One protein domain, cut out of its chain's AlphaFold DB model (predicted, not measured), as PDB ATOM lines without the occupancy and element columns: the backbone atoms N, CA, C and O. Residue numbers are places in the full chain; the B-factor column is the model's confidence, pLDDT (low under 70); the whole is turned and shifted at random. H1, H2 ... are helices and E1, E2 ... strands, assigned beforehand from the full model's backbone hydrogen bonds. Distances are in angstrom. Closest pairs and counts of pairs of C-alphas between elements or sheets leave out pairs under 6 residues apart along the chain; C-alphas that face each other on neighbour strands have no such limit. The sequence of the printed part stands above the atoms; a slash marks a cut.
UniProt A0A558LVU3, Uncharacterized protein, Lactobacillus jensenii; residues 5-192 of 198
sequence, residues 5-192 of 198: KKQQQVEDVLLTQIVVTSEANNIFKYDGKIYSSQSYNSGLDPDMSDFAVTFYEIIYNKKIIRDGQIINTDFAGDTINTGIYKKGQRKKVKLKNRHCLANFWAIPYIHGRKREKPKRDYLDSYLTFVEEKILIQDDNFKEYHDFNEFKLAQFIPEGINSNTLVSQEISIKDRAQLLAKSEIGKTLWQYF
ATOM      1  N   LYS A   5    -169.075 198.224  -1.237       97.38
ATOM      2  CA  LYS A   5    -169.650 199.140  -2.238       97.38
ATOM      3  C   LYS A   5    -168.770 200.377  -2.456       97.38
ATOM      4  O   LYS A   5    -168.580 200.791  -3.591       97.38
ATOM      5  N   LYS A   6    -168.224 200.952  -1.381       97.88
ATOM      6  CA  LYS A   6    -167.322 202.109  -1.466       97.88
ATOM      7  C   LYS A   6    -165.967 201.742  -2.068       97.88
ATOM      8  O   LYS A   6    -165.431 202.523  -2.839       97.88
ATOM      9  N   GLN A   7    -165.459 200.546  -1.771       98.06
ATOM     10  CA  GLN A   7    -164.255 200.013  -2.415       98.06
ATOM     11  C   GLN A   7    -164.452 199.882  -3.931       98.06
ATOM     12  O   GLN A   7    -163.611 200.355  -4.684       98.06
ATOM     13  N   GLN A   8    -165.596 199.345  -4.376       98.12
ATOM     14  CA  GLN A   8    -165.915 199.252  -5.805       98.12
ATOM     15  C   GLN A   8    -165.986 200.630  -6.472       98.12
ATOM     16  O   GLN A   8    -165.413 200.832  -7.532       98.12
ATOM     17  N   GLN A   9    -166.629 201.600  -5.819       98.25
ATOM     18  CA  GLN A   9    -166.678 202.983  -6.299       98.25
ATOM     19  C   GLN A   9    -165.269 203.570  -6.503       98.25
ATOM     20  O   GLN A   9    -164.995 204.174  -7.539       98.25
ATOM     21  N   VAL A  10    -164.364 203.366  -5.539       98.50
ATOM     22  CA  VAL A  10    -162.960 203.799  -5.644       98.50
ATOM     23  C   VAL A  10    -162.252 203.095  -6.798       98.50
ATOM     24  O   VAL A  10    -161.618 203.772  -7.601       98.50
ATOM     25  N   GLU A  11    -162.382 201.772  -6.915       98.06
ATOM     26  CA  GLU A  11    -161.796 200.990  -8.013       98.06
ATOM     27  C   GLU A  11    -162.254 201.510  -9.384       98.06
ATOM     28  O   GLU A  11    -161.422 201.760 -10.259       98.06
ATOM     29  N   ASP A  12    -163.553 201.767  -9.546       97.88
ATOM     30  CA  ASP A  12    -164.126 202.271 -10.794       97.88
ATOM     31  C   ASP A  12    -163.535 203.640 -11.176       97.88
ATOM     32  O   ASP A  12    -163.178 203.868 -12.337       97.88
ATOM     33  N   VAL A  13    -163.378 204.554 -10.211       98.19
ATOM     34  CA  VAL A  13    -162.758 205.870 -10.452       98.19
ATOM     35  C   VAL A  13    -161.266 205.741 -10.757       98.19
ATOM     36  O   VAL A  13    -160.791 206.361 -11.707       98.19
ATOM     37  N   LEU A  14    -160.533 204.898 -10.021       97.69
ATOM     38  CA  LEU A  14    -159.102 204.663 -10.243       97.69
ATOM     39  C   LEU A  14    -158.804 204.123 -11.653       97.69
ATOM     40  O   LEU A  14    -157.747 204.423 -12.210       97.69
ATOM     41  N   LEU A  15    -159.732 203.352 -12.226       97.06
ATOM     42  CA  LEU A  15    -159.642 202.775 -13.572       97.06
ATOM     43  C   LEU A  15    -160.238 203.666 -14.673       97.06
ATOM     44  O   LEU A  15    -160.093 203.357 -15.861       97.06
ATOM     45  N   THR A  16    -160.902 204.765 -14.312       97.44
ATOM     46  CA  THR A  16    -161.527 205.665 -15.281       97.44
ATOM     47  C   THR A  16    -160.470 206.507 -15.996       97.44
ATOM     48  O   THR A  16    -159.556 207.058 -15.386       97.44
ATOM     49  N   GLN A  17    -160.600 206.616 -17.320       96.44
ATOM     50  CA  GLN A  17    -159.707 207.415 -18.155       96.44
ATOM     51  C   GLN A  17    -159.824 208.906 -17.804       96.44
ATOM     52  O   GLN A  17    -160.920 209.466 -17.780       96.44
ATOM     53  N   ILE A  18    -158.674 209.545 -17.624       96.94
ATOM     54  CA  ILE A  18    -158.512 210.969 -17.367       96.94
ATOM     55  C   ILE A  18    -158.215 211.693 -18.679       96.94
ATOM     56  O   ILE A  18    -157.448 211.224 -19.530       96.94
ATOM     57  N   VAL A  19    -158.841 212.849 -18.838       95.56
ATOM     58  CA  VAL A  19    -158.612 213.801 -19.916       95.56
ATOM     59  C   VAL A  19    -158.284 215.139 -19.276       95.56
ATOM     60  O   VAL A  19    -159.030 215.641 -18.441       95.56
ATOM     61  N   VAL A  20    -157.157 215.716 -19.674       95.00
ATOM     62  CA  VAL A  20    -156.779 217.057 -19.238       95.00
ATOM     63  C   VAL A  20    -157.386 218.092 -20.187       95.00
ATOM     64  O   VAL A  20    -157.354 217.907 -21.407       95.00
ATOM     65  N   THR A  21    -157.959 219.164 -19.648       91.00
ATOM     66  CA  THR A  21    -158.530 220.269 -20.433       91.00
ATOM     67  C   THR A  21    -158.196 221.616 -19.801       91.00
ATOM     68  O   THR A  21    -158.040 221.713 -18.592       91.00
ATOM     69  N   SER A  22    -158.080 222.661 -20.621       86.38
ATOM     70  CA  SER A  22    -157.961 224.050 -20.146       86.38
ATOM     71  C   SER A  22    -159.312 224.772 -20.082       86.38
ATOM     72  O   SER A  22    -159.387 225.903 -19.616       86.38
ATOM     73  N   GLU A  23    -160.385 224.123 -20.540       82.75
ATOM     74  CA  GLU A  23    -161.713 224.734 -20.696       82.75
ATOM     75  C   GLU A  23    -162.560 224.681 -19.417       82.75
ATOM     76  O   GLU A  23    -163.625 225.293 -19.346       82.75
ATOM     77  N   ALA A  24    -162.112 223.943 -18.403       78.62
ATOM     78  CA  ALA A  24    -162.823 223.773 -17.147       78.62
ATOM     79  C   ALA A  24    -161.847 223.835 -15.979       78.62
ATOM     80  O   ALA A  24    -160.808 223.190 -16.024       78.62
ATOM     81  N   ASN A  25    -162.223 224.549 -14.917       81.00
ATOM     82  CA  ASN A  25    -161.415 224.698 -13.700       81.00
ATOM     83  C   ASN A  25    -161.760 223.663 -12.613       81.00
ATOM     84  O   ASN A  25    -161.244 223.738 -11.504       81.00
ATOM     85  N   ASN A  26    -162.674 222.732 -12.908       88.19
ATOM     86  CA  ASN A  26    -163.190 221.748 -11.960       88.19
ATOM     87  C   ASN A  26    -162.952 220.324 -12.472       88.19
ATOM     88  O   ASN A  26    -162.872 220.088 -13.677       88.19
ATOM     89  N   ILE A  27    -162.916 219.370 -11.540       95.75
ATOM     90  CA  ILE A  27    -162.904 217.939 -11.843       95.75
ATOM     91  C   ILE A  27    -164.346 217.465 -12.017       95.75
ATOM     92  O   ILE A  27    -165.183 217.714 -11.148       95.75
ATOM     93  N   PHE A  28    -164.646 216.784 -13.122       95.06
ATOM     94  CA  PHE A  28    -165.987 216.250 -13.383       95.06
ATOM     95  C   PHE A  28    -165.949 214.991 -14.244       95.06
ATOM     96  O   PHE A  28    -164.986 214.731 -14.966       95.06
ATOM     97  N   LYS A  29    -167.028 214.207 -14.192       95.44
ATOM     98  CA  LYS A  29    -167.201 213.003 -15.006       95.44
ATOM     99  C   LYS A  29    -168.169 213.271 -16.156       95.44
ATOM    100  O   LYS A  29    -169.283 213.732 -15.932       95.44
ATOM    101  N   TYR A  30    -167.761 212.955 -17.379       94.31
ATOM    102  CA  TYR A  30    -168.595 213.074 -18.575       94.31
ATOM    103  C   TYR A  30    -168.215 211.992 -19.588       94.31
ATOM    104  O   TYR A  30    -167.034 211.712 -19.779       94.31
ATOM    105  N   ASP A  31    -169.213 211.363 -20.215       94.56
ATOM    106  CA  ASP A  31    -169.015 210.309 -21.227       94.56
ATOM    107  C   ASP A  31    -168.031 209.202 -20.780       94.56
ATOM    108  O   ASP A  31    -167.086 208.828 -21.477       94.56
ATOM    109  N   GLY A  32    -168.194 208.727 -19.539       94.25
ATOM    110  CA  GLY A  32    -167.355 207.666 -18.969       94.25
ATOM    111  C   GLY A  32    -165.883 208.041 -18.752       94.25
ATOM    112  O   GLY A  32    -165.059 207.148 -18.559       94.25
ATOM    113  N   LYS A  33    -165.537 209.332 -18.781       96.62
ATOM    114  CA  LYS A  33    -164.188 209.861 -18.536       96.62
ATOM    115  C   LYS A  33    -164.212 210.908 -17.434       96.62
ATOM    116  O   LYS A  33    -165.244 211.531 -17.192       96.62
ATOM    117  N   ILE A  34    -163.067 211.111 -16.798       97.25
ATOM    118  CA  ILE A  34    -162.854 212.185 -15.831       97.25
ATOM    119  C   ILE A  34    -162.085 213.299 -16.525       97.25
ATOM    120  O   ILE A  34    -161.029 213.064 -17.106       97.25
ATOM    121  N   TYR A  35    -162.622 214.506 -16.464       96.69
ATOM    122  CA  TYR A  35    -161.982 215.712 -16.955       96.69
ATOM    123  C   TYR A  35    -161.383 216.466 -15.777       96.69
ATOM    124  O   TYR A  35    -161.996 216.547 -14.713       96.69
ATOM    125  N   SER A  36    -160.178 216.994 -15.962       96.38
ATOM    126  CA  SER A  36    -159.475 217.780 -14.950       96.38
ATOM    127  C   SER A  36    -158.618 218.854 -15.615       96.38
ATOM    128  O   SER A  36    -158.103 218.651 -16.718       96.38
ATOM    129  N   SER A  37    -158.477 219.999 -14.955       94.56
ATOM    130  CA  SER A  37    -157.525 221.039 -15.332       94.56
ATOM    131  C   SER A  37    -156.083 220.657 -15.019       94.56
ATOM    132  O   SER A  37    -155.788 219.606 -14.448       94.56
ATOM    133  N   GLN A  38    -155.173 221.542 -15.411       93.44
ATOM    134  CA  GLN A  38    -153.813 221.584 -14.906       93.44
ATOM    135  C   GLN A  38    -153.486 223.039 -14.566       93.44
ATOM    136  O   GLN A  38    -153.188 223.841 -15.450       93.44
ATOM    137  N   SER A  39    -153.614 223.384 -13.291       90.50
ATOM    138  CA  SER A  39    -153.631 224.771 -12.800       90.50
ATOM    139  C   SER A  39    -152.256 225.436 -12.674       90.50
ATOM    140  O   SER A  39    -152.159 226.619 -12.354       90.50
ATOM    141  N   TYR A  40    -151.182 224.688 -12.907       89.19
ATOM    142  CA  TYR A  40    -149.808 225.116 -12.679       89.19
ATOM    143  C   TYR A  40    -149.016 225.213 -13.990       89.19
ATOM    144  O   TYR A  40    -149.445 224.728 -15.040       89.19
ATOM    145  N   ASN A  41    -147.841 225.844 -13.939       83.00
ATOM    146  CA  ASN A  41    -147.066 226.220 -15.124       83.00
ATOM    147  C   ASN A  41    -146.385 225.016 -15.807       83.00
ATOM    148  O   ASN A  41    -145.171 224.829 -15.700       83.00
ATOM    149  N   SER A  42    -147.149 224.210 -16.549       84.75
ATOM    150  CA  SER A  42    -146.619 223.213 -17.488       84.75
ATOM    151  C   SER A  42    -147.579 222.897 -18.637       84.75
ATOM    152  O   SER A  42    -148.751 223.264 -18.606       84.75
ATOM    153  N   GLY A  43    -147.086 222.198 -19.665       88.50
ATOM    154  CA  GLY A  43    -147.933 221.687 -20.747       88.50
ATOM    155  C   GLY A  43    -148.931 220.647 -20.236       88.50
ATOM    156  O   GLY A  43    -148.607 219.909 -19.311       88.50
ATOM    157  N   LEU A  44    -150.133 220.612 -20.816       92.25
ATOM    158  CA  LEU A  44    -151.217 219.736 -20.364       92.25
ATOM    159  C   LEU A  44    -150.818 218.256 -20.429       92.25
ATOM    160  O   LEU A  44    -150.478 217.751 -21.503       92.25
ATOM    161  N   ASP A  45    -150.929 217.563 -19.298       91.88
ATOM    162  CA  ASP A  45    -150.601 216.148 -19.175       91.88
ATOM    163  C   ASP A  45    -151.621 215.416 -18.285       91.88
ATOM    164  O   ASP A  45    -151.771 215.769 -17.116       91.88
ATOM    165  N   PRO A  46    -152.350 214.395 -18.780       93.62
ATOM    166  CA  PRO A  46    -153.313 213.658 -17.963       93.62
ATOM    167  C   PRO A  46    -152.732 213.074 -16.669       93.62
ATOM    168  O   PRO A  46    -153.430 213.071 -15.651       93.62
ATOM    169  N   ASP A  47    -151.480 212.597 -16.699       92.69
ATOM    170  CA  ASP A  47    -150.821 212.019 -15.518       92.69
ATOM    171  C   ASP A  47    -150.274 213.058 -14.539       92.69
ATOM    172  O   ASP A  47    -149.855 212.703 -13.440       92.69
ATOM    173  N   MET A  48    -150.392 214.340 -14.881       93.00
ATOM    174  CA  MET A  48    -150.122 215.458 -13.989       93.00
ATOM    175  C   MET A  48    -151.262 216.486 -13.955       93.00
ATOM    176  O   MET A  48    -151.063 217.637 -13.586       93.00
ATOM    177  N   SER A  49    -152.483 216.072 -14.295       94.62
ATOM    178  CA  SER A  49    -153.682 216.890 -14.075       94.62
ATOM    179  C   SER A  49    -153.873 217.214 -12.587       94.62
ATOM    180  O   SER A  49    -153.376 216.487 -11.727       94.62
ATOM    181  N   ASP A  50    -154.646 218.249 -12.256       94.50
ATOM    182  CA  ASP A  50    -154.942 218.618 -10.862       94.50
ATOM    183  C   ASP A  50    -155.561 217.437 -10.080       94.50
ATOM    184  O   ASP A  50    -155.273 217.233  -8.896       94.50
ATOM    185  N   PHE A  51    -156.350 216.600 -10.768       96.00
ATOM    186  CA  PHE A  51    -156.901 215.362 -10.216       96.00
ATOM    187  C   PHE A  51    -155.809 214.345  -9.862       96.00
ATOM    188  O   PHE A  51    -155.825 213.793  -8.760       96.00
ATOM    189  N   ALA A  52    -154.861 214.114 -10.777       95.50
ATOM    190  CA  ALA A  52    -153.750 213.187 -10.579       95.50
ATOM    191  C   ALA A  52    -152.770 213.686  -9.508       95.50
ATOM    192  O   ALA A  52    -152.366 212.913  -8.643       95.50
ATOM    193  N   VAL A  53    -152.453 214.983  -9.512       94.56
ATOM    194  CA  VAL A  53    -151.600 215.613  -8.498       94.56
ATOM    195  C   VAL A  53    -152.194 215.410  -7.112       94.56
ATOM    196  O   VAL A  53    -151.520 214.862  -6.248       94.56
ATOM    197  N   THR A  54    -153.465 215.762  -6.910       95.25
ATOM    198  CA  THR A  54    -154.120 215.586  -5.603       95.25
ATOM    199  C   THR A  54    -154.148 214.115  -5.181       95.25
ATOM    200  O   THR A  54    -153.925 213.803  -4.013       95.25
ATOM    201  N   PHE A  55    -154.348 213.189  -6.127       96.25
ATOM    202  CA  PHE A  55    -154.221 211.754  -5.864       96.25
ATOM    203  C   PHE A  55    -152.829 211.385  -5.327       96.25
ATOM    204  O   PHE A  55    -152.754 210.716  -4.297       96.25
ATOM    205  N   TYR A  56    -151.743 211.844  -5.956       94.19
ATOM    206  CA  TYR A  56    -150.379 211.612  -5.464       94.19
ATOM    207  C   TYR A  56    -150.153 212.227  -4.077       94.19
ATOM    208  O   TYR A  56    -149.578 211.577  -3.204       94.19
ATOM    209  N   GLU A  57    -150.640 213.448  -3.841       94.06
ATOM    210  CA  GLU A  57    -150.513 214.096  -2.530       94.06
ATOM    211  C   GLU A  57    -151.199 213.282  -1.422       94.06
ATOM    212  O   GLU A  57    -150.673 213.198  -0.312       94.06
ATOM    213  N   ILE A  58    -152.320 212.617  -1.737       94.88
ATOM    214  CA  ILE A  58    -153.009 211.692  -0.829       94.88
ATOM    215  C   ILE A  58    -152.190 210.415  -0.598       94.88
ATOM    216  O   ILE A  58    -151.996 210.029   0.553       94.88
ATOM    217  N   ILE A  59    -151.736 209.738  -1.660       93.19
ATOM    218  CA  ILE A  59    -151.105 208.413  -1.514       93.19
ATOM    219  C   ILE A  59    -149.697 208.482  -0.909       93.19
ATOM    220  O   ILE A  59    -149.308 207.553  -0.207       93.19
ATOM    221  N   TYR A  60    -148.959 209.577  -1.121       89.31
ATOM    222  CA  TYR A  60    -147.599 209.746  -0.586       89.31
ATOM    223  C   TYR A  60    -147.521 210.692   0.612       89.31
ATOM    224  O   TYR A  60    -146.467 210.795   1.235       89.31
ATOM    225  N   ASN A  61    -148.611 211.392   0.944       91.56
ATOM    226  CA  ASN A  61    -148.636 212.399   2.006       91.56
ATOM    227  C   ASN A  61    -147.529 213.465   1.833       91.56
ATOM    228  O   ASN A  61    -146.792 213.813   2.761       91.56
ATOM    229  N   LYS A  62    -147.379 213.965   0.601       90.62
ATOM    230  CA  LYS A  62    -146.402 214.996   0.218       90.62
ATOM    231  C   LYS A  62    -147.093 216.058  -0.616       90.62
ATOM    232  O   LYS A  62    -147.893 215.731  -1.479       90.62
ATOM    233  N   LYS A  63    -146.727 217.326  -0.424       92.94
ATOM    234  CA  LYS A  63    -147.129 218.388  -1.353       92.94
ATOM    235  C   LYS A  63    -146.256 218.317  -2.606       92.94
ATOM    236  O   LYS A  63    -145.032 218.268  -2.484       92.94
ATOM    237  N   ILE A  64    -146.871 218.334  -3.784       91.75
ATOM    238  CA  ILE A  64    -146.155 218.263  -5.069       91.75
ATOM    239  C   ILE A  64    -146.075 219.634  -5.716       91.75
ATOM    240  O   ILE A  64    -145.044 219.976  -6.295       91.75
ATOM    241  N   ILE A  65    -147.137 220.430  -5.584       91.88
ATOM    242  CA  ILE A  65    -147.252 221.742  -6.219       91.88
ATOM    243  C   ILE A  65    -147.404 222.835  -5.171       91.88
ATOM    244  O   ILE A  65    -148.192 222.717  -4.232       91.88
ATOM    245  N   ARG A  66    -146.671 223.929  -5.350       92.56
ATOM    246  CA  ARG A  66    -146.810 225.152  -4.556       92.56
ATOM    247  C   ARG A  66    -146.604 226.354  -5.468       92.56
ATOM    248  O   ARG A  66    -145.717 226.329  -6.311       92.56
ATOM    249  N   ASP A  67    -147.456 227.366  -5.322       91.12
ATOM    250  CA  ASP A  67    -147.373 228.631  -6.066       91.12
ATOM    251  C   ASP A  67    -147.250 228.442  -7.592       91.12
ATOM    252  O   ASP A  67    -146.476 229.112  -8.273       91.12
ATOM    253  N   GLY A  68    -148.000 227.476  -8.137       89.38
ATOM    254  CA  GLY A  68    -148.009 227.167  -9.570       89.38
ATOM    255  C   GLY A  68    -146.750 226.458 -10.088       89.38
ATOM    256  O   GLY A  68    -146.550 226.400 -11.303       89.38
ATOM    257  N   GLN A  69    -145.909 225.913  -9.204       90.44
ATOM    258  CA  GLN A  69    -144.673 225.208  -9.554       90.44
ATOM    259  C   GLN A  69    -144.598 223.824  -8.907       90.44
ATOM    260  O   GLN A  69    -145.069 223.617  -7.788       90.44
ATOM    261  N   ILE A  70    -143.965 222.877  -9.602       89.38
ATOM    262  CA  ILE A  70    -143.638 221.561  -9.044       89.38
ATOM    263  C   ILE A  70    -142.475 221.744  -8.065       89.38
ATOM    264  O   ILE A  70    -141.368 222.085  -8.478       89.38
ATOM    265  N   ILE A  71    -142.725 221.502  -6.780       91.31
ATOM    266  CA  ILE A  71    -141.714 221.576  -5.715       91.31
ATOM    267  C   ILE A  71    -141.140 220.214  -5.340       91.31
ATOM    268  O   ILE A  71    -140.072 220.152  -4.740       91.31
ATOM    269  N   ASN A  72    -141.841 219.129  -5.680       87.88
ATOM    270  CA  ASN A  72    -141.386 217.780  -5.397       87.88
ATOM    271  C   ASN A  72    -141.275 216.972  -6.687       87.88
ATOM    272  O   ASN A  72    -142.217 216.313  -7.129       87.88
ATOM    273  N   THR A  73    -140.104 217.064  -7.310       85.19
ATOM    274  CA  THR A  73    -139.804 216.345  -8.548       85.19
ATOM    275  C   THR A  73    -139.685 214.844  -8.338       85.19
ATOM    276  O   THR A  73    -139.781 214.102  -9.311       85.19
ATOM    277  N   ASP A  74    -139.527 214.384  -7.098       83.19
ATOM    278  CA  ASP A  74    -139.368 212.958  -6.817       83.19
ATOM    279  C   ASP A  74    -140.703 212.200  -6.892       83.19
ATOM    280  O   ASP A  74    -140.743 210.979  -7.008       83.19
ATOM    281  N   PHE A  75    -141.806 212.956  -6.927       81.62
ATOM    282  CA  PHE A  75    -143.177 212.458  -6.945       81.62
ATOM    283  C   PHE A  75    -143.976 212.993  -8.140       81.62
ATOM    284  O   PHE A  75    -145.199 213.127  -8.083       81.62
ATOM    285  N   ALA A  76    -143.293 213.309  -9.241       80.62
ATOM    286  CA  ALA A  76    -143.969 213.606 -10.494       80.62
ATOM    287  C   ALA A  76    -144.498 212.302 -11.112       80.62
ATOM    288  O   ALA A  76    -143.740 211.365 -11.360       80.62
ATOM    289  N   GLY A  77    -145.803 212.251 -11.365       82.38
ATOM    290  CA  GLY A  77    -146.464 211.136 -12.025       82.38
ATOM    291  C   GLY A  77    -145.916 210.834 -13.422       82.38
ATOM    292  O   GLY A  77    -145.553 211.736 -14.186       82.38
ATOM    293  N   ASP A  78    -145.888 209.551 -13.773       86.12
ATOM    294  CA  ASP A  78    -145.751 209.080 -15.152       86.12
ATOM    295  C   ASP A  78    -146.681 207.880 -15.384       86.12
ATOM    296  O   ASP A  78    -147.050 207.132 -14.470       86.12
ATOM    297  N   THR A  79    -147.061 207.694 -16.641       88.12
ATOM    298  CA  THR A  79    -147.906 206.597 -17.093       88.12
ATOM    299  C   THR A  79    -147.057 205.368 -17.421       88.12
ATOM    300  O   THR A  79    -146.169 205.429 -18.278       88.12
ATOM    301  N   ILE A  80    -147.397 204.202 -16.858       82.69
ATOM    302  CA  ILE A  80    -146.758 202.946 -17.276       82.69
ATOM    303  C   ILE A  80    -147.100 202.669 -18.746       82.69
ATOM    304  O   ILE A  80    -148.270 202.620 -19.148       82.69
ATOM    305  N   ASN A  81    -146.070 202.460 -19.564       82.19
ATOM    306  CA  ASN A  81    -146.216 202.164 -20.987       82.19
ATOM    307  C   ASN A  81    -146.211 200.660 -21.253       82.19
ATOM    308  O   ASN A  81    -145.746 199.862 -20.448       82.19
ATOM    309  N   THR A  82    -146.738 200.258 -22.410       78.06
ATOM    310  CA  THR A  82    -146.627 198.868 -22.861       78.06
ATOM    311  C   THR A  82    -145.314 198.754 -23.634       78.06
ATOM    312  O   THR A  82    -145.117 199.437 -24.643       78.06
ATOM    313  N   GLY A  83    -144.367 197.929 -23.179       84.75
ATOM    314  CA  GLY A  83    -143.104 197.673 -23.895       84.75
ATOM    315  C   GLY A  83    -143.287 196.933 -25.234       84.75
ATOM    316  O   GLY A  83    -142.312 196.509 -25.857       84.75
ATOM    317  N   ILE A  84    -144.536 196.770 -25.682       89.56
ATOM    318  CA  ILE A  84    -144.990 195.867 -26.736       89.56
ATOM    319  C   ILE A  84    -145.079 196.602 -28.072       89.56
ATOM    320  O   ILE A  84    -145.669 197.675 -28.185       89.56
ATOM    321  N   TYR A  85    -144.565 195.961 -29.120       90.12
ATOM    322  CA  TYR A  85    -144.692 196.402 -30.506       90.12
ATOM    323  C   TYR A  85    -145.441 195.342 -31.308       90.12
ATOM    324  O   TYR A  85    -145.173 194.148 -31.171       90.12
ATOM    325  N   LYS A  86    -146.348 195.763 -32.192       87.31
ATOM    326  CA  LYS A  86    -146.896 194.856 -33.210       87.31
ATOM    327  C   LYS A  86    -145.863 194.635 -34.314       87.31
ATOM    328  O   LYS A  86    -145.081 195.534 -34.627       87.31
ATOM    329  N   LYS A  87    -145.877 193.448 -34.930       87.12
ATOM    330  CA  LYS A  87    -145.004 193.114 -36.067       87.12
ATOM    331  C   LYS A  87    -145.112 194.203 -37.144       87.12
ATOM    332  O   LYS A  87    -146.211 194.564 -37.551       87.12
ATOM    333  N   GLY A  88    -143.968 194.744 -37.563       87.06
ATOM    334  CA  GLY A  88    -143.887 195.811 -38.567       87.06
ATOM    335  C   GLY A  88    -144.178 197.231 -38.059       87.06
ATOM    336  O   GLY A  88    -144.049 198.175 -38.833       87.06
ATOM    337  N   GLN A  89    -144.528 197.428 -36.782       86.75
ATOM    338  CA  GLN A  89    -144.775 198.763 -36.227       86.75
ATOM    339  C   GLN A  89    -143.538 199.347 -35.539       86.75
ATOM    340  O   GLN A  89    -142.814 198.662 -34.821       86.75
ATOM    341  N   ARG A  90    -143.332 200.659 -35.722       84.50
ATOM    342  CA  ARG A  90    -142.281 201.448 -35.050       84.50
ATOM    343  C   ARG A  90    -142.750 202.126 -33.762       84.50
ATOM    344  O   ARG A  90    -141.936 202.713 -33.058       84.50
ATOM    345  N   LYS A  91    -144.052 202.082 -33.465       85.81
ATOM    346  CA  LYS A  91    -144.650 202.658 -32.252       85.81
ATOM    347  C   LYS A  91    -145.124 201.537 -31.331       85.81
ATOM    348  O   LYS A  91    -145.615 200.516 -31.809       85.81
ATOM    349  N   LYS A  92    -144.978 201.762 -30.024       87.00
ATOM    350  CA  LYS A  92    -145.503 200.880 -28.978       87.00
ATOM    351  C   LYS A  92    -147.026 200.823 -29.065       87.00
ATOM    352  O   LYS A  92    -147.670 201.826 -29.393       87.00
ATOM    353  N   VAL A  93    -147.598 199.671 -28.744       89.00
ATOM    354  CA  VAL A  93    -149.040 199.559 -28.537       89.00
ATOM    355  C   VAL A  93    -149.406 200.372 -27.295       89.00
ATOM    356  O   VAL A  93    -148.649 200.432 -26.330       89.00
ATOM    357  N   LYS A  94    -150.550 201.048 -27.326       86.81
ATOM    358  CA  LYS A  94    -151.063 201.816 -26.190       86.81
ATOM    359  C   LYS A  94    -152.347 201.161 -25.706       86.81
ATOM    360  O   LYS A  94    -153.193 200.822 -26.532       86.81
ATOM    361  N   LEU A  95    -152.493 201.010 -24.392       86.69
ATOM    362  CA  LEU A  95    -153.783 200.656 -23.804       86.69
ATOM    363  C   LEU A  95    -154.783 201.786 -24.066       86.69
ATOM    364  O   LEU A  95    -154.413 202.965 -24.089       86.69
ATOM    365  N   LYS A  96    -156.049 201.421 -24.294       81.94
ATOM    366  CA  LYS A  96    -157.114 202.375 -24.633       81.94
ATOM    367  C   LYS A  96    -157.364 203.363 -23.488       81.94
ATOM    368  O   LYS A  96    -157.427 204.561 -23.740       81.94
ATOM    369  N   ASN A  97    -157.405 202.860 -22.253       82.12
ATOM    370  CA  ASN A  97    -157.651 203.637 -21.036       82.12
ATOM    371  C   ASN A  97    -156.373 203.776 -20.194       82.12
ATOM    372  O   ASN A  97    -156.368 203.491 -19.002       82.12
ATOM    373  N   ARG A  98    -155.247 204.112 -20.841       87.88
ATOM    374  CA  ARG A  98    -153.936 204.099 -20.171       87.88
ATOM    375  C   ARG A  98    -153.723 205.250 -19.194       87.88
ATOM    376  O   ARG A  98    -152.843 205.133 -18.352       87.88
ATOM    377  N   HIS A  99    -154.437 206.365 -19.349       94.19
ATOM    378  CA  HIS A  99    -154.270 207.494 -18.438       94.19
ATOM    379  C   HIS A  99    -155.348 207.427 -17.370       94.19
ATOM    380  O   HIS A  99    -156.386 208.057 -17.506       94.19
ATOM    381  N   CYS A 100    -155.116 206.615 -16.351       96.12
ATOM    382  CA  CYS A 100    -155.983 206.471 -15.191       96.12
ATOM    383  C   CYS A 100    -155.105 206.404 -13.939       96.12
ATOM    384  O   CYS A 100    -153.944 205.996 -14.024       96.12
ATOM    385  N   LEU A 101    -155.650 206.780 -12.780       96.50
ATOM    386  CA  LEU A 101    -154.880 206.858 -11.530       96.50
ATOM    387  C   LEU A 101    -154.209 205.522 -11.177       96.50
ATOM    388  O   LEU A 101    -153.070 205.496 -10.711       96.50
ATOM    389  N   ALA A 102    -154.877 204.402 -11.467       95.25
ATOM    390  CA  ALA A 102    -154.336 203.065 -11.250       95.25
ATOM    391  C   ALA A 102    -153.095 202.750 -12.108       95.25
ATOM    392  O   ALA A 102    -152.270 201.939 -11.690       95.25
ATOM    393  N   ASN A 103    -152.925 203.399 -13.265       93.94
ATOM    394  CA  ASN A 103    -151.773 203.215 -14.154       93.94
ATOM    395  C   ASN A 103    -150.692 204.303 -13.997       93.94
ATOM    396  O   ASN A 103    -149.705 204.306 -14.738       93.94
ATOM    397  N   PHE A 104    -150.880 205.235 -13.062       91.25
ATOM    398  CA  PHE A 104    -149.911 206.282 -12.764       91.25
ATOM    399  C   PHE A 104    -149.088 205.958 -11.536       91.25
ATOM    400  O   PHE A 104    -149.638 205.612 -10.486       91.25
ATOM    401  N   TRP A 105    -147.775 206.097 -11.661       83.25
ATOM    402  CA  TRP A 105    -146.839 205.952 -10.551       83.25
ATOM    403  C   TRP A 105    -146.163 207.293 -10.319       83.25
ATOM    404  O   TRP A 105    -145.802 207.956 -11.291       83.25
ATOM    405  N   ALA A 106    -145.967 207.679  -9.059       76.06
ATOM    406  CA  ALA A 106    -145.053 208.767  -8.759       76.06
ATOM    407  C   ALA A 106    -143.668 208.179  -8.538       76.06
ATOM    408  O   ALA A 106    -143.453 207.332  -7.668       76.06
ATOM    409  N   ILE A 107    -142.755 208.605  -9.393       78.38
ATOM    410  CA  ILE A 107    -141.366 208.183  -9.406       78.38
ATOM    411  C   ILE A 107    -140.505 209.417  -9.625       78.38
ATOM    412  O   ILE A 107    -140.998 210.414 -10.170       78.38
ATOM    413  N   PRO A 108    -139.207 209.350  -9.297       80.06
ATOM    414  CA  PRO A 108    -138.361 210.501  -9.484       80.06
ATOM    415  C   PRO A 108    -138.363 210.985 -10.924       80.06
ATOM    416  O   PRO A 108    -138.186 210.197 -11.856       80.06
ATOM    417  N   TYR A 109    -138.552 212.291 -11.120       81.88
ATOM    418  CA  TYR A 109    -138.658 212.911 -12.443       81.88
ATOM    419  C   TYR A 109    -137.468 212.545 -13.339       81.88
ATOM    420  O   TYR A 109    -137.617 212.353 -14.552       81.88
ATOM    421  N   ILE A 110    -136.282 212.398 -12.734       81.56
ATOM    422  CA  ILE A 110    -135.068 211.963 -13.421       81.56
ATOM    423  C   ILE A 110    -135.195 210.547 -14.009       81.56
ATOM    424  O   ILE A 110    -134.692 210.300 -15.102       81.56
ATOM    425  N   HIS A 111    -135.924 209.645 -13.350       81.44
ATOM    426  CA  HIS A 111    -136.127 208.255 -13.765       81.44
ATOM    427  C   HIS A 111    -137.394 208.041 -14.598       81.44
ATOM    428  O   HIS A 111    -137.377 207.237 -15.529       81.44
ATOM    429  N   GLY A 112    -138.479 208.761 -14.323       79.31
ATOM    430  CA  GLY A 112    -139.705 208.652 -15.115       79.31
ATOM    431  C   GLY A 112    -139.596 209.375 -16.451       79.31
ATOM    432  O   GLY A 112    -139.736 208.782 -17.522       79.31
ATOM    433  N   ARG A 113    -139.290 210.673 -16.391       76.88
ATOM    434  CA  ARG A 113    -139.468 211.589 -17.524       76.88
ATOM    435  C   ARG A 113    -138.174 211.924 -18.262       76.88
ATOM    436  O   ARG A 113    -138.214 212.095 -19.477       76.88
ATOM    437  N   LYS A 114    -137.038 212.014 -17.559       80.50
ATOM    438  CA  LYS A 114    -135.748 212.426 -18.153       80.50
ATOM    439  C   LYS A 114    -134.821 211.285 -18.570       80.50
ATOM    440  O   LYS A 114    -133.976 211.523 -19.430       80.50
ATOM    441  N   ARG A 115    -134.925 210.085 -17.986       81.00
ATOM    442  CA  ARG A 115    -134.030 208.981 -18.365       81.00
ATOM    443  C   ARG A 115    -134.244 208.593 -19.823       81.00
ATOM    444  O   ARG A 115    -135.365 208.634 -20.336       81.00
ATOM    445  N   GLU A 116    -133.185 208.112 -20.457       78.69
ATOM    446  CA  GLU A 116    -133.328 207.414 -21.726       78.69
ATOM    447  C   GLU A 116    -134.143 206.132 -21.502       78.69
ATOM    448  O   GLU A 116    -133.735 205.224 -20.776       78.69
ATOM    449  N   LYS A 117    -135.349 206.080 -22.077       74.88
ATOM    450  CA  LYS A 117    -136.227 204.917 -21.929       74.88
ATOM    451  C   LYS A 117    -135.704 203.787 -22.821       74.88
ATOM    452  O   LYS A 117    -135.470 204.024 -24.011       74.88
ATOM    453  N   PRO A 118    -135.580 202.548 -22.310       73.44
ATOM    454  CA  PRO A 118    -135.159 201.428 -23.137       73.44
ATOM    455  C   PRO A 118    -136.137 201.224 -24.301       73.44
ATOM    456  O   PRO A 118    -137.332 201.550 -24.231       73.44
ATOM    457  N   LYS A 119    -135.638 200.618 -25.387       72.50
ATOM    458  CA  LYS A 119    -136.452 200.315 -26.577       72.50
ATOM    459  C   LYS A 119    -137.728 199.554 -26.202       72.50
ATOM    460  O   LYS A 119    -138.785 199.810 -26.776       72.50
ATOM    461  N   ARG A 120    -137.639 198.664 -25.211       79.50
ATOM    462  CA  ARG A 120    -138.779 197.991 -24.591       79.50
ATOM    463  C   ARG A 120    -138.878 198.422 -23.132       79.50
ATOM    464  O   ARG A 120    -138.037 198.063 -22.324       79.50
ATOM    465  N   ASP A 121    -139.882 199.235 -22.845       78.81
ATOM    466  CA  ASP A 121    -140.108 199.857 -21.537       78.81
ATOM    467  C   ASP A 121    -141.208 199.077 -20.821       78.81
ATOM    468  O   ASP A 121    -142.365 199.489 -20.790       78.81
ATOM    469  N   TYR A 122    -140.850 197.859 -20.422       87.00
ATOM    470  CA  TYR A 122    -141.708 196.952 -19.674       87.00
ATOM    471  C   TYR A 122    -141.694 197.325 -18.192       87.00
ATOM    472  O   TYR A 122    -140.667 197.757 -17.666       87.00
ATOM    473  N   LEU A 123    -142.828 197.132 -17.523       87.00
ATOM    474  CA  LEU A 123    -142.994 197.439 -16.106       87.00
ATOM    475  C   LEU A 123    -142.038 196.624 -15.232       87.00
ATOM    476  O   LEU A 123    -141.352 197.183 -14.389       87.00
ATOM    477  N   ASP A 124    -141.953 195.322 -15.483       88.75
ATOM    478  CA  ASP A 124    -141.041 194.398 -14.809       88.75
ATOM    479  C   ASP A 124    -139.574 194.800 -15.014       88.75
ATOM    480  O   ASP A 124    -138.818 194.845 -14.051       88.75
ATOM    481  N   SER A 125    -139.184 195.225 -16.223       88.31
ATOM    482  CA  SER A 125    -137.825 195.739 -16.458       88.31
ATOM    483  C   SER A 125    -137.539 197.043 -15.706       88.31
ATOM    484  O   SER A 125    -136.414 197.263 -15.263       88.31
ATOM    485  N   TYR A 126    -138.532 197.927 -15.566       88.75
ATOM    486  CA  TYR A 126    -138.373 199.135 -14.755       88.75
ATOM    487  C   TYR A 126    -138.275 198.809 -13.262       88.75
ATOM    488  O   TYR A 126    -137.475 199.416 -12.561       88.75
ATOM    489  N   LEU A 127    -139.037 197.829 -12.784       90.62
ATOM    490  CA  LEU A 127    -138.977 197.378 -11.398       90.62
ATOM    491  C   LEU A 127    -137.620 196.778 -11.031       90.62
ATOM    492  O   LEU A 127    -137.093 197.136  -9.983       90.62
ATOM    493  N   THR A 128    -137.015 195.975 -11.910       91.50
ATOM    494  CA  THR A 128    -135.632 195.507 -11.721       91.50
ATOM    495  C   THR A 128    -134.654 196.678 -11.615       91.50
ATOM    496  O   THR A 128    -133.815 196.699 -10.724       91.50
ATOM    497  N   PHE A 129    -134.803 197.701 -12.464       90.25
ATOM    498  CA  PHE A 129    -133.987 198.913 -12.359       90.25
ATOM    499  C   PHE A 129    -134.168 199.614 -11.002       90.25
ATOM    500  O   PHE A 129    -133.183 200.023 -10.397       90.25
ATOM    501  N   VAL A 130    -135.401 199.755 -10.506       91.56
ATOM    502  CA  VAL A 130    -135.653 200.374  -9.191       91.56
ATOM    503  C   VAL A 130    -135.039 199.548  -8.058       91.56
ATOM    504  O   VAL A 130    -134.402 200.118  -7.178       91.56
ATOM    505  N   GLU A 131    -135.183 198.223  -8.094       94.31
ATOM    506  CA  GLU A 131    -134.577 197.313  -7.117       94.31
ATOM    507  C   GLU A 131    -133.050 197.478  -7.074       94.31
ATOM    508  O   GLU A 131    -132.485 197.695  -6.003       94.31
ATOM    509  N   GLU A 132    -132.390 197.496  -8.236       94.19
ATOM    510  CA  GLU A 132    -130.953 197.772  -8.345       94.19
ATOM    511  C   GLU A 132    -130.581 199.141  -7.757       94.19
ATOM    512  O   GLU A 132    -129.567 199.262  -7.069       94.19
ATOM    513  N   LYS A 133    -131.398 200.176  -8.000       93.69
ATOM    514  CA  LYS A 133    -131.160 201.530  -7.481       93.69
ATOM    515  C   LYS A 133    -131.297 201.638  -5.968       93.69
ATOM    516  O   LYS A 133    -130.478 202.312  -5.346       93.69
ATOM    517  N   ILE A 134    -132.271 200.952  -5.383       94.69
ATOM    518  CA  ILE A 134    -132.428 200.875  -3.928       94.69
ATOM    519  C   ILE A 134    -131.245 200.119  -3.310       94.69
ATOM    520  O   ILE A 134    -130.660 200.592  -2.337       94.69
ATOM    521  N   LEU A 135    -130.820 199.001  -3.914       95.38
ATOM    522  CA  LEU A 135    -129.690 198.201  -3.424       95.38
ATOM    523  C   LEU A 135    -128.376 198.991  -3.353       95.38
ATOM    524  O   LEU A 135    -127.589 198.787  -2.428       95.38
ATOM    525  N   ILE A 136    -128.138 199.899  -4.304       95.50
ATOM    526  CA  ILE A 136    -126.948 200.767  -4.311       95.50
ATOM    527  C   ILE A 136    -127.152 202.103  -3.579       95.50
ATOM    528  O   ILE A 136    -126.271 202.957  -3.655       95.50
ATOM    529  N   GLN A 137    -128.284 202.286  -2.889       93.06
ATOM    530  CA  GLN A 137    -128.624 203.498  -2.132       93.06
ATOM    531  C   GLN A 137    -128.595 204.776  -2.990       93.06
ATOM    532  O   GLN A 137    -128.051 205.803  -2.587       93.06
ATOM    533  N   ASP A 138    -129.166 204.714  -4.196       92.44
ATOM    534  CA  ASP A 138    -129.325 205.887  -5.062       92.44
ATOM    535  C   ASP A 138    -130.156 206.969  -4.342       92.44
ATOM    536  O   ASP A 138    -131.235 206.691  -3.812       92.44
ATOM    537  N   ASP A 139    -129.669 208.214  -4.337       91.00
ATOM    538  CA  ASP A 139    -130.282 209.342  -3.619       91.00
ATOM    539  C   ASP A 139    -131.758 209.572  -3.978       91.00
ATOM    540  O   ASP A 139    -132.514 210.093  -3.154       91.00
ATOM    541  N   ASN A 140    -132.174 209.181  -5.187       89.38
ATOM    542  CA  ASN A 140    -133.550 209.324  -5.665       89.38
ATOM    543  C   ASN A 140    -134.519 208.294  -5.053       89.38
ATOM    544  O   ASN A 140    -135.728 208.438  -5.203       89.38
ATOM    545  N   PHE A 141    -134.009 207.253  -4.387       90.06
ATOM    546  CA  PHE A 141    -134.806 206.200  -3.744       90.06
ATOM    547  C   PHE A 141    -134.472 206.011  -2.259       90.06
ATOM    548  O   PHE A 141    -134.957 205.072  -1.635       90.06
ATOM    549  N   LYS A 142    -133.681 206.913  -1.670       89.31
ATOM    550  CA  LYS A 142    -133.193 206.824  -0.282       89.31
ATOM    551  C   LYS A 142    -134.272 206.802   0.804       89.31
ATOM    552  O   LYS A 142    -133.960 206.553   1.962       89.31
ATOM    553  N   GLU A 143    -135.512 207.145   0.462       88.62
ATOM    554  CA  GLU A 143    -136.637 207.073   1.397       88.62
ATOM    555  C   GLU A 143    -137.150 205.647   1.611       88.62
ATOM    556  O   GLU A 143    -137.882 205.417   2.566       88.62
ATOM    557  N   TYR A 144    -136.751 204.705   0.753       92.19
ATOM    558  CA  TYR A 144    -137.099 203.297   0.857       92.19
ATOM    559  C   TYR A 144    -135.906 202.514   1.407       92.19
ATOM    560  O   TYR A 144    -134.818 202.541   0.830       92.19
ATOM    561  N   HIS A 145    -136.112 201.792   2.507       93.50
ATOM    562  CA  HIS A 145    -135.111 200.902   3.092       93.50
ATOM    563  C   HIS A 145    -134.814 199.711   2.174       93.50
ATOM    564  O   HIS A 145    -133.668 199.281   2.043       93.50
ATOM    565  N   ASP A 146    -135.851 199.173   1.532       95.50
ATOM    566  CA  ASP A 146    -135.741 198.061   0.601       95.50
ATOM    567  C   ASP A 146    -136.804 198.121  -0.507       95.50
ATOM    568  O   ASP A 146    -137.720 198.948  -0.518       95.50
ATOM    569  N   PHE A 147    -136.668 197.225  -1.484       94.56
ATOM    570  CA  PHE A 147    -137.571 197.163  -2.627       94.56
ATOM    571  C   PHE A 147    -139.012 196.781  -2.243       94.56
ATOM    572  O   PHE A 147    -139.956 197.178  -2.930       94.56
ATOM    573  N   ASN A 148    -139.223 196.056  -1.139       94.50
ATOM    574  CA  ASN A 148    -140.576 195.740  -0.683       94.50
ATOM    575  C   ASN A 148    -141.274 196.983  -0.134       94.50
ATOM    576  O   ASN A 148    -142.458 197.174  -0.412       94.50
ATOM    577  N   GLU A 149    -140.555 197.852   0.576       94.06
ATOM    578  CA  GLU A 149    -141.092 199.141   1.014       94.06
ATOM    579  C   GLU A 149    -141.527 200.002  -0.180       94.06
ATOM    580  O   GLU A 149    -142.645 200.526  -0.188       94.06
ATOM    581  N   PHE A 150    -140.713 200.053  -1.243       92.31
ATOM    582  CA  PHE A 150    -141.096 200.707  -2.499       92.31
ATOM    583  C   PHE A 150    -142.379 200.104  -3.092       92.31
ATOM    584  O   PHE A 150    -143.314 200.837  -3.426       92.31
ATOM    585  N   LYS A 151    -142.470 198.769  -3.188       93.19
ATOM    586  CA  LYS A 151    -143.675 198.089  -3.698       93.19
ATOM    587  C   LYS A 151    -144.926 198.438  -2.897       93.19
ATOM    588  O   LYS A 151    -145.968 198.712  -3.496       93.19
ATOM    589  N   LEU A 152    -144.823 198.453  -1.568       92.31
ATOM    590  CA  LEU A 152    -145.930 198.791  -0.676       92.31
ATOM    591  C   LEU A 152    -146.372 200.246  -0.854       92.31
ATOM    592  O   LEU A 152    -147.564 200.495  -1.036       92.31
ATOM    593  N   ALA A 153    -145.427 201.189  -0.883       90.44
ATOM    594  CA  ALA A 153    -145.719 202.609  -1.075       90.44
ATOM    595  C   ALA A 153    -146.386 202.903  -2.430       90.44
ATOM    596  O   ALA A 153    -147.219 203.799  -2.552       90.44
ATOM    597  N   GLN A 154    -146.036 202.132  -3.459       90.25
ATOM    598  CA  GLN A 154    -146.538 202.307  -4.820       90.25
ATOM    599  C   GLN A 154    -147.782 201.458  -5.132       90.25
ATOM    600  O   GLN A 154    -148.342 201.586  -6.227       90.25
ATOM    601  N   PHE A 155    -148.241 200.618  -4.195       94.12
ATOM    602  CA  PHE A 155    -149.327 199.646  -4.390       94.12
ATOM    603  C   PHE A 155    -149.071 198.695  -5.570       94.12
ATOM    604  O   PHE A 155    -149.954 198.427  -6.388       94.12
ATOM    605  N   ILE A 156    -147.835 198.210  -5.685       91.94
ATOM    606  CA  ILE A 156    -147.408 197.300  -6.750       91.94
ATOM    607  C   ILE A 156    -147.913 195.884  -6.424       91.94
ATOM    608  O   ILE A 156    -147.561 195.357  -5.368       91.94
ATOM    609  N   PRO A 157    -148.724 195.249  -7.295       91.62
ATOM    610  CA  PRO A 157    -149.157 193.871  -7.086       91.62
ATOM    611  C   PRO A 157    -148.001 192.874  -7.206       91.62
ATOM    612  O   PRO A 157    -147.014 193.112  -7.902       91.62
ATOM    613  N   GLU A 158    -148.140 191.725  -6.552       88.88
ATOM    614  CA  GLU A 158    -147.182 190.627  -6.681       88.88
ATOM    615  C   GLU A 158    -147.271 189.959  -8.062       88.88
ATOM    616  O   GLU A 158    -148.324 189.936  -8.697       88.88
ATOM    617  N   GLY A 159    -146.160 189.377  -8.527       84.19
ATOM    618  CA  GLY A 159    -146.143 188.587  -9.766       84.19
ATOM    619  C   GLY A 159    -146.318 189.396 -11.059       84.19
ATOM    620  O   GLY A 159    -146.878 188.881 -12.029       84.19
ATOM    621  N   ILE A 160    -145.846 190.649 -11.095       85.94
ATOM    622  CA  ILE A 160    -145.939 191.504 -12.287       85.94
ATOM    623  C   ILE A 160    -145.296 190.841 -13.508       85.94
ATOM    624  O   ILE A 160    -144.137 190.435 -13.499       85.94
ATOM    625  N   ASN A 161    -146.048 190.830 -14.606       83.19
ATOM    626  CA  ASN A 161    -145.567 190.474 -15.931       83.19
ATOM    627  C   ASN A 161    -146.188 191.443 -16.939       83.19
ATOM    628  O   ASN A 161    -147.410 191.503 -17.066       83.19
ATOM    629  N   SER A 162    -145.378 192.194 -17.689       86.88
ATOM    630  CA  SER A 162    -145.889 193.162 -18.676       86.88
ATOM    631  C   SER A 162    -145.607 192.782 -20.134       86.88
ATOM    632  O   SER A 162    -145.705 193.609 -21.043       86.88
ATOM    633  N   ASN A 163    -145.320 191.501 -20.385       86.69
ATOM    634  CA  ASN A 163    -145.022 190.998 -21.727       86.69
ATOM    635  C   ASN A 163    -146.251 190.943 -22.651       86.69
ATOM    636  O   ASN A 163    -146.102 190.844 -23.872       86.69
ATOM    637  N   THR A 164    -147.464 191.033 -22.095       90.50
ATOM    638  CA  THR A 164    -148.718 191.078 -22.856       90.50
ATOM    639  C   THR A 164    -149.579 192.265 -22.430       90.50
ATOM    640  O   THR A 164    -149.471 192.762 -21.313       90.50
ATOM    641  N   LEU A 165    -150.473 192.717 -23.314       90.00
ATOM    642  CA  LEU A 165    -151.423 193.784 -22.969       90.00
ATOM    643  C   LEU A 165    -152.373 193.339 -21.854       90.00
ATOM    644  O   LEU A 165    -152.652 194.113 -20.950       90.00
ATOM    645  N   VAL A 166    -152.813 192.078 -21.898       91.62
ATOM    646  CA  VAL A 166    -153.719 191.495 -20.900       91.62
ATOM    647  C   VAL A 166    -153.068 191.484 -19.519       91.62
ATOM    648  O   VAL A 166    -153.689 191.899 -18.548       91.62
ATOM    649  N   SER A 167    -151.806 191.066 -19.420       91.12
ATOM    650  CA  SER A 167    -151.097 191.028 -18.139       91.12
ATOM    651  C   SER A 167    -150.839 192.429 -17.567       91.12
ATOM    652  O   SER A 167    -150.910 192.628 -16.353       91.12
ATOM    653  N   GLN A 168    -150.643 193.430 -18.431       89.69
ATOM    654  CA  GLN A 168    -150.575 194.827 -18.002       89.69
ATOM    655  C   GLN A 168    -151.934 195.361 -17.524       89.69
ATOM    656  O   GLN A 168    -151.993 196.023 -16.493       89.69
ATOM    657  N   GLU A 169    -153.029 195.049 -18.221       91.75
ATOM    658  CA  GLU A 169    -154.383 195.406 -17.775       91.75
ATOM    659  C   GLU A 169    -154.736 194.760 -16.429       91.75
ATOM    660  O   GLU A 169    -155.353 195.414 -15.589       91.75
ATOM    661  N   ILE A 170    -154.320 193.508 -16.208       92.50
ATOM    662  CA  ILE A 170    -154.453 192.824 -14.913       92.50
ATOM    663  C   ILE A 170    -153.664 193.577 -13.838       92.50
ATOM    664  O   ILE A 170    -154.247 193.953 -12.828       92.50
ATOM    665  N   SER A 171    -152.397 193.918 -14.094       92.19
ATOM    666  CA  SER A 171    -151.559 194.646 -13.124       92.19
ATOM    667  C   SER A 171    -152.169 195.997 -12.713       92.19
ATOM    668  O   SER A 171    -152.125 196.378 -11.545       92.19
ATOM    669  N   ILE A 172    -152.777 196.720 -13.661       93.75
ATOM    670  CA  ILE A 172    -153.466 197.993 -13.392       93.75
ATOM    671  C   ILE A 172    -154.707 197.768 -12.515       93.75
ATOM    672  O   ILE A 172    -154.934 198.517 -11.564       93.75
ATOM    673  N   LYS A 173    -155.507 196.736 -12.809       94.88
ATOM    674  CA  LYS A 173    -156.687 196.380 -12.005       94.88
ATOM    675  C   LYS A 173    -156.306 195.948 -10.595       94.88
ATOM    676  O   LYS A 173    -156.908 196.423  -9.637       94.88
ATOM    677  N   ASP A 174    -155.273 195.128 -10.457       95.31
ATOM    678  CA  ASP A 174    -154.809 194.660  -9.155       95.31
ATOM    679  C   ASP A 174    -154.311 195.832  -8.300       95.31
ATOM    680  O   ASP A 174    -154.687 195.947  -7.132       95.31
ATOM    681  N   ARG A 175    -153.572 196.784  -8.891       95.31
ATOM    682  CA  ARG A 175    -153.190 198.029  -8.204       95.31
ATOM    683  C   ARG A 175    -154.406 198.847  -7.759       95.31
ATOM    684  O   ARG A 175    -154.429 199.330  -6.626       95.31
ATOM    685  N   ALA A 176    -155.427 198.984  -8.607       96.81
ATOM    686  CA  ALA A 176    -156.667 199.672  -8.240       96.81
ATOM    687  C   ALA A 176    -157.354 199.006  -7.035       96.81
ATOM    688  O   ALA A 176    -157.802 199.693  -6.116       96.81
ATOM    689  N   GLN A 177    -157.373 197.673  -6.995       97.00
ATOM    690  CA  GLN A 177    -157.935 196.911  -5.881       97.00
ATOM    691  C   GLN A 177    -157.122 197.050  -4.594       97.00
ATOM    692  O   GLN A 177    -157.717 197.158  -3.520       97.00
ATOM    693  N   LEU A 178    -155.790 197.051  -4.680       96.69
ATOM    694  CA  LEU A 178    -154.913 197.275  -3.528       96.69
ATOM    695  C   LEU A 178    -155.154 198.663  -2.925       96.69
ATOM    696  O   LEU A 178    -155.412 198.771  -1.725       96.69
ATOM    697  N   LEU A 179    -155.180 199.703  -3.763       96.81
ATOM    698  CA  LEU A 179    -155.518 201.070  -3.352       96.81
ATOM    699  C   LEU A 179    -156.905 201.132  -2.703       96.81
ATOM    700  O   LEU A 179    -157.042 201.635  -1.587       96.81
ATOM    701  N   ALA A 180    -157.925 200.575  -3.361       97.75
ATOM    702  CA  ALA A 180    -159.298 200.598  -2.873       97.75
ATOM    703  C   ALA A 180    -159.468 199.853  -1.542       97.75
ATOM    704  O   ALA A 180    -160.259 200.283  -0.707       97.75
ATOM    705  N   LYS A 181    -158.749 198.753  -1.304       96.62
ATOM    706  CA  LYS A 181    -158.861 197.971  -0.059       96.62
ATOM    707  C   LYS A 181    -158.030 198.536   1.096       96.62
ATOM    708  O   LYS A 181    -158.265 198.138   2.233       96.62
ATOM    709  N   SER A 182    -157.092 199.436   0.815       95.12
ATOM    710  CA  SER A 182    -156.215 200.044   1.817       95.12
ATOM    711  C   SER A 182    -156.912 201.092   2.690       95.12
ATOM    712  O   SER A 182    -158.005 201.569   2.372       95.12
ATOM    713  N   GLU A 183    -156.227 201.525   3.752       93.12
ATOM    714  CA  GLU A 183    -156.650 202.663   4.580       93.12
ATOM    715  C   GLU A 183    -156.770 203.964   3.765       93.12
ATOM    716  O   GLU A 183    -157.699 204.748   3.974       93.12
ATOM    717  N   ILE A 184    -155.901 204.155   2.762       95.25
ATOM    718  CA  ILE A 184    -155.962 205.302   1.843       95.25
ATOM    719  C   ILE A 184    -157.223 205.251   0.968       95.25
ATOM    720  O   ILE A 184    -157.765 206.298   0.610       95.25
ATOM    721  N   GLY A 185    -157.764 204.062   0.687       97.06
ATOM    722  CA  GLY A 185    -158.996 203.896  -0.086       97.06
ATOM    723  C   GLY A 185    -160.175 204.685   0.490       97.06
ATOM    724  O   GLY A 185    -160.962 205.268  -0.258       97.06
ATOM    725  N   LYS A 186    -160.270 204.804   1.820       96.81
ATOM    726  CA  LYS A 186    -161.296 205.631   2.472       96.81
ATOM    727  C   LYS A 186    -161.108 207.122   2.172       96.81
ATOM    728  O   LYS A 186    -162.098 207.795   1.886       96.81
ATOM    729  N   THR A 187    -159.874 207.617   2.233       97.38
ATOM    730  CA  THR A 187    -159.528 209.012   1.918       97.38
ATOM    731  C   THR A 187    -159.815 209.321   0.452       97.38
ATOM    732  O   THR A 187    -160.467 210.316   0.146       97.38
ATOM    733  N   LEU A 188    -159.428 208.416  -0.453       97.88
ATOM    734  CA  LEU A 188    -159.742 208.525  -1.877       97.88
ATOM    735  C   LEU A 188    -161.249 208.544  -2.126       97.88
ATOM    736  O   LEU A 188    -161.730 209.358  -2.905       97.88
ATOM    737  N   TRP A 189    -162.018 207.703  -1.430       98.19
ATOM    738  CA  TRP A 189    -163.474 207.710  -1.550       98.19
ATOM    739  C   TRP A 189    -164.085 209.060  -1.160       98.19
ATOM    740  O   TRP A 189    -164.997 209.526  -1.836       98.19
ATOM    741  N   GLN A 190    -163.601 209.685  -0.081       97.19
ATOM    742  CA  GLN A 190    -164.075 211.006   0.349       97.19
ATOM    743  C   GLN A 190    -163.770 212.064  -0.711       97.19
ATOM    744  O   GLN A 190    -164.688 212.740  -1.167       97.19
ATOM    745  N   TYR A 191    -162.522 212.107  -1.177       97.50
ATOM    746  CA  TYR A 191    -162.083 213.007  -2.239       97.50
ATOM    747  C   TYR A 191    -162.903 212.839  -3.532       97.50
ATOM    748  O   TYR A 191    -163.426 213.800  -4.089       97.50
ATOM    749  N   PHE A 192    -163.105 211.606  -3.995       97.94
ATOM    750  CA  PHE A 192    -163.893 211.337  -5.202       97.94
ATOM    751  C   PHE A 192    -165.377 211.692  -5.029       97.94
ATOM    752  O   PHE A 192    -166.030 212.108  -5.987       97.94
TER     753      PHE A 192
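Overview. This is residues 5 to 192 of the 198 residues of an uncharacterized protein of Lactobacillus jensenii (UniProt A0A558LVU3). A short two-strand hairpin, E4 and E5, lies at the middle of the domain, with H2, H3 and H5 placed round it and H4 packed on H5. H1, H6 and H7 make a crossed cluster on one side, and the small sheet E1 E3 E2 lies far from H4. The printed part has 188 residues, with seven named helices and five named strands in the order H1 E1 E2 E3 H2 E4 E5 H3 H4 H5 H6 H7; the sheet E1 E3 E2 is mixed, and E4 and E5 are antiparallel. The class is mostly helix, though under half of the residues are in named elements. The whole is compact and rounded, 40 by 40 by 36 A, with a radius of gyration of the C-alphas of 16.2 A.

Arrangement. H1, residues 5 to 14, touches H6, residues 165 to 181, at a steep tilt of 46 degrees, opposite ways; the closest C-alphas are those of Gln 7 and Ala 180, 5.0 A apart. H1 also touches H7, residues 183 to 192, only just about perpendicular at 72 degrees, with the C-alphas of Val 10 and Trp 189 closest at 5.7 A. E1, residues 18 to 20, is parallel to the inner strand E3, residues 33 to 36, with N 19 and O 34 2.8 A apart. E2, residues 28 to 30, forms a hairpin with E3, with N 35 and O 28 2.8 A apart. H2, residues 50 to 60, only grazes this sheet, with its residues 50 to 52. H2 touches H7 at a shallow tilt of 18 degrees, opposite ways; the C-alphas of Ile 59 and Ile 184 are closest at 6.7 A. E4, residues 76 to 79, forms a hairpin with E5, residues 104 to 107, with N 78 and O 105 3.0 A apart. The closest C-alphas of H2 and E5 are those of Tyr 56 and Ala 106, 6.9 A apart. H3, residues 109 to 114, touches no helix; its C-alpha 109 is 5.7 A from C-alpha 76 of E4, the closest pair. H4, residues 123 to 135, touches H5, residues 147 to 154, with residues 130 to 135 alone, at a steep tilt of 57 degrees, opposite ways; the C-alphas of Glu 131 and Phe 147 are closest at 5.4 A. Every O i to N i+4 pair is within hydrogen-bond range in H1, H2, H4, H5 and H6, against 1 of 2 in H3 and 5 of 6 in H7.

Along the chain. H1 begins at C-alpha 5, (-169.650, 199.140, -2.238), and is 14.3 A long. E1 and E2 are each 6.6 A, E3 9.9 A, H2 15.4 A, E4 10.4 A, E5 9.4 A, H3 6.4 A, H4 18.4 A and H5 10.6 A. H6, the longest helix, runs 24.4 A from C-alpha 165 at (-151.423, 193.784, -22.969). H7, 14.9 A, ends at C-alpha 192, (-163.893, 211.337, -5.202).

Size, cuts and confidence. The C-alphas farthest apart are those of Asp 67 and Lys 87, 46.6 A. The links E3 to H2, H2 to E4, E4 to E5 and H4 to H5 are long. The printed part has no cut, and no printed residue is under 70 in pLDDT.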